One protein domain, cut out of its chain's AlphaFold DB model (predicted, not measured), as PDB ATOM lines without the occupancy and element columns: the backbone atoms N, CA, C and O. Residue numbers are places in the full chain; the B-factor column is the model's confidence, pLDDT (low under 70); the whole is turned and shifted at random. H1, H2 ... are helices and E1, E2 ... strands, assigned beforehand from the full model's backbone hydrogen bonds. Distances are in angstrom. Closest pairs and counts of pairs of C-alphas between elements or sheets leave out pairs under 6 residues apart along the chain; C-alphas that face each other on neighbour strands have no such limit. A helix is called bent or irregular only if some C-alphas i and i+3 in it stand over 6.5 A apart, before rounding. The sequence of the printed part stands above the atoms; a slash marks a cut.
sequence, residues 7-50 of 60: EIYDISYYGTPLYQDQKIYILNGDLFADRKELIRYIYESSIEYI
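AT A GLANCE: This is residues 7 to 50 of the 60 residues of an uncharacterized protein of Staphylococcus capitis (UniProt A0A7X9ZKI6). Two small two-stranded hairpins, E1 with E2 and then E3 with E4, follow each other along a rod, and the longer helix H1 makes its far end. The first part of H1, residues 35 to 42, packs on the second hairpin, while residues 43 to 50 stick out free and add to the length. The printed part has 44 residues with four short named strands and one named helix, in the order E1, E2, E3, E4, H1; each hairpin is an antiparallel sheet of two strands, and the class is mixed, helices and strands. The whole is only just compact, close to loose, with a radius of gyration of the C-alphas of 11.2 A, and it spans 39 by 16 by 14 A.

IN THESE COORDINATES: Strand E1, residues 8 to 11, begins at C-alpha 8 at (-14.456, -2.196, 225.828) and is 7.7 A long from first to last C-alpha. Strand E2, residues 17 to 19, is 6.6 A long. Strand E3, residues 25 to 27, is 6.8 A long and begins at C-alpha 25 at (-2.820, -4.080, 214.671). Strand E4, residues 30 to 32, is 6.7 A long. Helix H1, residues 35 to 50, is 22.3 A long and ends at C-alpha 50 at (-7.225, -12.378, 192.304).

HOW THE PARTS SIT: E1 and E2 form a hairpin, antiparallel at 138 degrees between their directions. N 9 and O 18 are 2.8 A apart and N 18 and O 10 are 2.8 A apart, both within hydrogen-bond range. E2 and E3 are apart. E3 and E4 form the second hairpin, antiparallel at 151 degrees; N 25 and O 32 at 2.9 A and N 32 and O 25 at 2.8 A are within hydrogen-bond range. Between the hairpins, the closest C-alphas of E1 and E4 are those of Ile 11 and Leu 31, 7.4 A apart. The closest C-alphas of E4 and H1 are those of Phe 32 and Leu 38, 5.7 A apart. Those of E3 and H1 are Tyr 25 and Leu 38, at 7.0 A. H1 is apart from both E1 and E2. In H1, which is not bent, every O i to N i+4 pair is within hydrogen-bond range.

THE WHOLE: The two C-alphas farthest apart are those of Glu 7 and Ile 50, 39.4 A. Without residues 43 to 50, which stand free, the body has 36 residues and spans 28 by 15 by 15 A. The printed part has no cut, and its four links between elements are tight. The mean pLDDT of the printed part is 92.2, and residue 49 is the one printed residue under 70.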
ATOM      1  N   GLU A   7     -13.573  -2.600 230.569       90.12
ATOM      2  CA  GLU A   7     -14.321  -1.792 229.614       90.12
ATOM      3  C   GLU A   7     -13.816  -2.039 228.191       90.12
ATOM      4  O   GLU A   7     -12.613  -2.176 227.945       90.12
ATOM      5  N   ILE A   8     -14.757  -2.108 227.254       92.06
ATOM      6  CA  ILE A   8     -14.456  -2.196 225.828       92.06
ATOM      7  C   ILE A   8     -14.197  -0.774 225.339       92.06
ATOM      8  O   ILE A   8     -15.068   0.087 225.443       92.06
ATOM      9  N   TYR A   9     -12.999  -0.546 224.811       91.06
ATOM     10  CA  TYR A   9     -12.595   0.734 224.241       91.06
ATOM     11  C   TYR A   9     -13.102   0.893 222.802       91.06
ATOM     12  O   TYR A   9     -13.576   1.965 222.436       91.06
ATOM     13  N   ASP A  10     -13.009  -0.166 221.992       94.56
ATOM     14  CA  ASP A  10     -13.410  -0.153 220.579       94.56
ATOM     15  C   ASP A  10     -13.689  -1.582 220.072       94.56
ATOM     16  O   ASP A  10     -13.672  -2.544 220.845       94.56
ATOM     17  N   ILE A  11     -13.954  -1.748 218.778       95.94
ATOM     18  CA  ILE A  11     -14.278  -3.022 218.132       95.94
ATOM     19  C   ILE A  11     -13.397  -3.206 216.885       95.94
ATOM     20  O   ILE A  11     -13.189  -2.278 216.107       95.94
ATOM     21  N   SER A  12     -12.865  -4.415 216.682       97.12
ATOM     22  CA  SER A  12     -12.069  -4.741 215.494       97.12
ATOM     23  C   SER A  12     -12.918  -4.826 214.221       97.12
ATOM     24  O   SER A  12     -14.140  -4.965 214.273       97.12
ATOM     25  N   TYR A  13     -12.262  -4.847 213.060       96.69
ATOM     26  CA  TYR A  13     -12.882  -5.052 211.750       96.69
ATOM     27  C   TYR A  13     -13.790  -6.295 211.700       96.69
ATOM     28  O   TYR A  13     -14.826  -6.288 211.040       96.69
ATOM     29  N   TYR A  14     -13.435  -7.359 212.431       96.69
ATOM     30  CA  TYR A  14     -14.212  -8.603 212.498       96.69
ATOM     31  C   TYR A  14     -15.200  -8.664 213.675       96.69
ATOM     32  O   TYR A  14     -15.813  -9.708 213.900       96.69
ATOM     33  N   GLY A  15     -15.387  -7.567 214.412       95.62
ATOM     34  CA  GLY A  15     -16.331  -7.492 215.527       95.62
ATOM     35  C   GLY A  15     -15.761  -7.926 216.881       95.62
ATOM     36  O   GLY A  15     -16.525  -8.075 217.834       95.62
ATOM     37  N   THR A  16     -14.448  -8.140 216.993       96.38
ATOM     38  CA  THR A  16     -13.825  -8.548 218.260       96.38
ATOM     39  C   THR A  16     -13.697  -7.339 219.191       96.38
ATOM     40  O   THR A  16     -13.107  -6.336 218.782       96.38
ATOM     41  N   PRO A  17     -14.210  -7.399 220.436       95.81
ATOM     42  CA  PRO A  17     -14.045  -6.315 221.399       95.81
ATOM     43  C   PRO A  17     -12.569  -6.039 221.694       95.81
ATOM     44  O   PRO A  17     -11.790  -6.972 221.905       95.81
ATOM     45  N   LEU A  18     -12.201  -4.761 221.722       95.44
ATOM     46  CA  LEU A  18     -10.854  -4.285 222.010       95.44
ATOM     47  C   LEU A  18     -10.821  -3.650 223.392       95.44
ATOM     48  O   LEU A  18     -11.607  -2.750 223.699       95.44
ATOM     49  N   TYR A  19      -9.890  -4.108 224.215       94.56
ATOM     50  CA  TYR A  19      -9.718  -3.614 225.575       94.56
ATOM     51  C   TYR A  19      -8.576  -2.606 225.649       94.56
ATOM     52  O   TYR A  19      -7.642  -2.622 224.843       94.56
ATOM     53  N   GLN A  20      -8.636  -1.734 226.649       90.44
ATOM     54  CA  GLN A  20      -7.536  -0.827 226.942       90.44
ATOM     55  C   GLN A  20      -6.254  -1.624 227.257       90.44
ATOM     56  O   GLN A  20      -6.312  -2.707 227.838       90.44
ATOM     57  N   ASP A  21      -5.107  -1.117 226.801       89.75
ATOM     58  CA  ASP A  21      -3.785  -1.761 226.899       89.75
ATOM     59  C   ASP A  21      -3.620  -3.093 226.128       89.75
ATOM     60  O   ASP A  21      -2.568  -3.737 226.197       89.75
ATOM     61  N   GLN A  22      -4.609  -3.498 225.320       90.62
ATOM     62  CA  GLN A  22      -4.460  -4.604 224.377       90.62
ATOM     63  C   GLN A  22      -3.540  -4.207 223.215       90.62
ATOM     64  O   GLN A  22      -3.658  -3.136 222.619       90.62
ATOM     65  N   LYS A  23      -2.646  -5.118 222.817       94.56
ATOM     66  CA  LYS A  23      -1.900  -4.965 221.565       94.56
ATOM     67  C   LYS A  23      -2.842  -5.152 220.376       94.56
ATOM     68  O   LYS A  23      -3.333  -6.254 220.156       94.56
ATOM     69  N   ILE A  24      -3.006  -4.099 219.586       95.25
ATOM     70  CA  ILE A  24      -3.809  -4.096 218.361       95.25
ATOM     71  C   ILE A  24      -2.923  -3.925 217.126       95.25
ATOM     72  O   ILE A  24      -1.784  -3.455 217.212       95.25
ATOM     73  N   TYR A  25      -3.447  -4.313 215.968       96.81
ATOM     74  CA  TYR A  25      -2.820  -4.080 214.671       96.81
ATOM     75  C   TYR A  25      -3.692  -3.127 213.860       96.81
ATOM     76  O   TYR A  25      -4.914  -3.216 213.919       96.81
ATOM     77  N   ILE A  26      -3.065  -2.220 213.113       96.06
ATOM     78  CA  ILE A  26      -3.764  -1.204 212.321       96.06
ATOM     79  C   ILE A  26      -3.280  -1.305 210.878       96.06
ATOM     80  O   ILE A  26      -2.072  -1.278 210.628       96.06
ATOM     81  N   LEU A  27      -4.210  -1.416 209.932       95.25
ATOM     82  CA  LEU A  27      -3.923  -1.406 208.498       95.25
ATOM     83  C   LEU A  27      -5.026  -0.622 207.783       95.25
ATOM     84  O   LEU A  27      -6.196  -0.907 207.975       95.25
ATOM     85  N   ASN A  28      -4.656   0.373 206.970       91.56
ATOM     86  CA  ASN A  28      -5.594   1.218 206.211       91.56
ATOM     87  C   ASN A  28      -6.698   1.912 207.043       91.56
ATOM     88  O   ASN A  28      -7.733   2.277 206.499       91.56
ATOM     89  N   GLY A  29      -6.463   2.139 208.339       92.75
ATOM     90  CA  GLY A  29      -7.451   2.725 209.255       92.75
ATOM     91  C   GLY A  29      -8.357   1.700 209.943       92.75
ATOM     92  O   GLY A  29      -9.045   2.065 210.891       92.75
ATOM     93  N   ASP A  30      -8.294   0.431 209.538       96.31
ATOM     94  CA  ASP A  30      -9.011  -0.669 210.179       96.31
ATOM     95  C   ASP A  30      -8.217  -1.227 211.371       96.31
ATOM     96  O   ASP A  30      -6.981  -1.311 211.341       96.31
ATOM     97  N   LEU A  31      -8.943  -1.626 212.420       97.06
ATOM     98  CA  LEU A  31      -8.397  -2.215 213.643       97.06
ATOM     99  C   LEU A  31      -8.501  -3.741 213.612       97.06
ATOM    100  O   LEU A  31      -9.548  -4.292 213.286       97.06
ATOM    101  N   PHE A  32      -7.449  -4.436 214.035       97.50
ATOM    102  CA  PHE A  32      -7.413  -5.896 214.129       97.50
ATOM    103  C   PHE A  32      -6.990  -6.311 215.538       97.50
ATOM    104  O   PHE A  32      -5.951  -5.869 216.046       97.50
ATOM    105  N   ALA A  33      -7.797  -7.167 216.166       96.81
ATOM    106  CA  ALA A  33      -7.627  -7.575 217.559       96.81
ATOM    107  C   ALA A  33      -6.375  -8.429 217.774       96.81
ATOM    108  O   ALA A  33      -5.790  -8.419 218.858       96.81
ATOM    109  N   ASP A  34      -5.957  -9.161 216.741       96.25
ATOM    110  CA  ASP A  34      -4.756  -9.976 216.755       96.25
ATOM    111  C   ASP A  34      -4.139 -10.140 215.352       96.25
ATOM    112  O   ASP A  34      -4.641  -9.665 214.328       96.25
ATOM    113  N   ARG A  35      -3.005 -10.846 215.297       95.94
ATOM    114  CA  ARG A  35      -2.302 -11.124 214.041       95.94
ATOM    115  C   ARG A  35      -3.105 -12.032 213.097       95.94
ATOM    116  O   ARG A  35      -2.886 -11.967 211.890       95.94
ATOM    117  N   LYS A  36      -3.974 -12.907 213.616       96.44
ATOM    118  CA  LYS A  36      -4.781 -13.812 212.785       96.44
ATOM    119  C   LYS A  36      -5.827 -13.017 212.017       96.44
ATOM    120  O   LYS A  36      -5.964 -13.252 210.822       96.44
ATOM    121  N   GLU A  37      -6.492 -12.063 212.666       97.12
ATOM    122  CA  GLU A  37      -7.423 -11.139 212.015       97.12
ATOM    123  C   GLU A  37      -6.731 -10.339 210.910       97.12
ATOM    124  O   GLU A  37      -7.204 -10.328 209.778       97.12
ATOM    125  N   LEU A  38      -5.558  -9.763 211.190       97.25
ATOM    126  CA  LEU A  38      -4.795  -9.032 210.176       97.25
ATOM    127  C   LEU A  38      -4.446  -9.911 208.958       97.25
ATOM    128  O   LEU A  38      -4.631  -9.503 207.814       97.25
ATOM    129  N   ILE A  39      -3.934 -11.126 209.188       96.19
ATOM    130  CA  ILE A  39      -3.572 -12.050 208.101       96.19
ATOM    131  C   ILE A  39      -4.810 -12.473 207.312       96.19
ATOM    132  O   ILE A  39      -4.751 -12.555 206.084       96.19
ATOM    133  N   ARG A  40      -5.923 -12.729 208.002       95.38
ATOM    134  CA  ARG A  40      -7.199 -13.072 207.378       95.38
ATOM    135  C   ARG A  40      -7.658 -11.959 206.441       95.38
ATOM    136  O   ARG A  40      -7.952 -12.256 205.289       95.38
ATOM    137  N   TYR A  41      -7.616 -10.708 206.889       95.31
ATOM    138  CA  TYR A  41      -7.987  -9.554 206.071       95.31
ATOM    139  C   TYR A  41      -7.113  -9.420 204.826       95.31
ATOM    140  O   TYR A  41      -7.624  -9.234 203.722       95.31
ATOM    141  N   ILE A  42      -5.793  -9.570 204.979       93.19
ATOM    142  CA  ILE A  42      -4.860  -9.531 203.846       93.19
ATOM    143  C   ILE A  42      -5.197 -10.639 202.843       93.19
ATOM    144  O   ILE A  42      -5.197 -10.395 201.637       93.19
ATOM    145  N   TYR A  43      -5.495 -11.848 203.322       92.00
ATOM    146  CA  TYR A  43      -5.829 -12.981 202.465       92.00
ATOM    147  C   TYR A  43      -7.170 -12.790 201.747       92.00
ATOM    148  O   TYR A  43      -7.228 -12.977 200.535       92.00
ATOM    149  N   GLU A  44      -8.215 -12.358 202.457       89.94
ATOM    150  CA  GLU A  44      -9.533 -12.049 201.884       89.94
ATOM    151  C   GLU A  44      -9.420 -10.938 200.827       89.94
ATOM    152  O   GLU A  44      -9.851 -11.132 199.691       89.94
ATOM    153  N   SER A  45      -8.711  -9.850 201.135       86.31
ATOM    154  CA  SER A  45      -8.453  -8.751 200.190       86.31
ATOM    155  C   SER A  45      -7.659  -9.208 198.958       86.31
ATOM    156  O   SER A  45      -7.926  -8.786 197.833       86.31
ATOM    157  N   SER A  46      -6.676 -10.096 199.147       83.50
ATOM    158  CA  SER A  46      -5.875 -10.642 198.043       83.50
ATOM    159  C   SER A  46      -6.692 -11.589 197.166       83.50
ATOM    160  O   SER A  46      -6.546 -11.570 195.946       83.50
ATOM    161  N   ILE A  47      -7.565 -12.404 197.763       77.19
ATOM    162  CA  ILE A  47      -8.496 -13.267 197.031       77.19
ATOM    163  C   ILE A  47      -9.461 -12.426 196.213       77.19
ATOM    164  O   ILE A  47      -9.651 -12.726 195.038       77.19
ATOM    165  N   GLU A  48     -10.055 -11.383 196.794       74.25
ATOM    166  CA  GLU A  48     -10.940 -10.480 196.058       74.25
ATOM    167  C   GLU A  48     -10.222  -9.873 194.852       74.25
ATOM    168  O   GLU A  48     -10.773  -9.850 193.752       74.25
ATOM    169  N   TYR A  49      -8.964  -9.465 195.021       65.25
ATOM    170  CA  TYR A  49      -8.142  -8.973 193.919       65.25
ATOM    171  C   TYR A  49      -7.903 -10.041 192.834       65.25
ATOM    172  O   TYR A  49      -8.085  -9.765 191.648       65.25
ATOM    173  N   ILE A  50      -7.542 -11.270 193.225       72.50
ATOM    174  CA  ILE A  50      -7.225 -12.378 192.304       72.50
ATOM    175  C   ILE A  50      -8.474 -12.906 191.581       72.50
ATOM    176  O   ILE A  50      -8.416 -13.184 190.385       72.50
TER     177      ILE A  50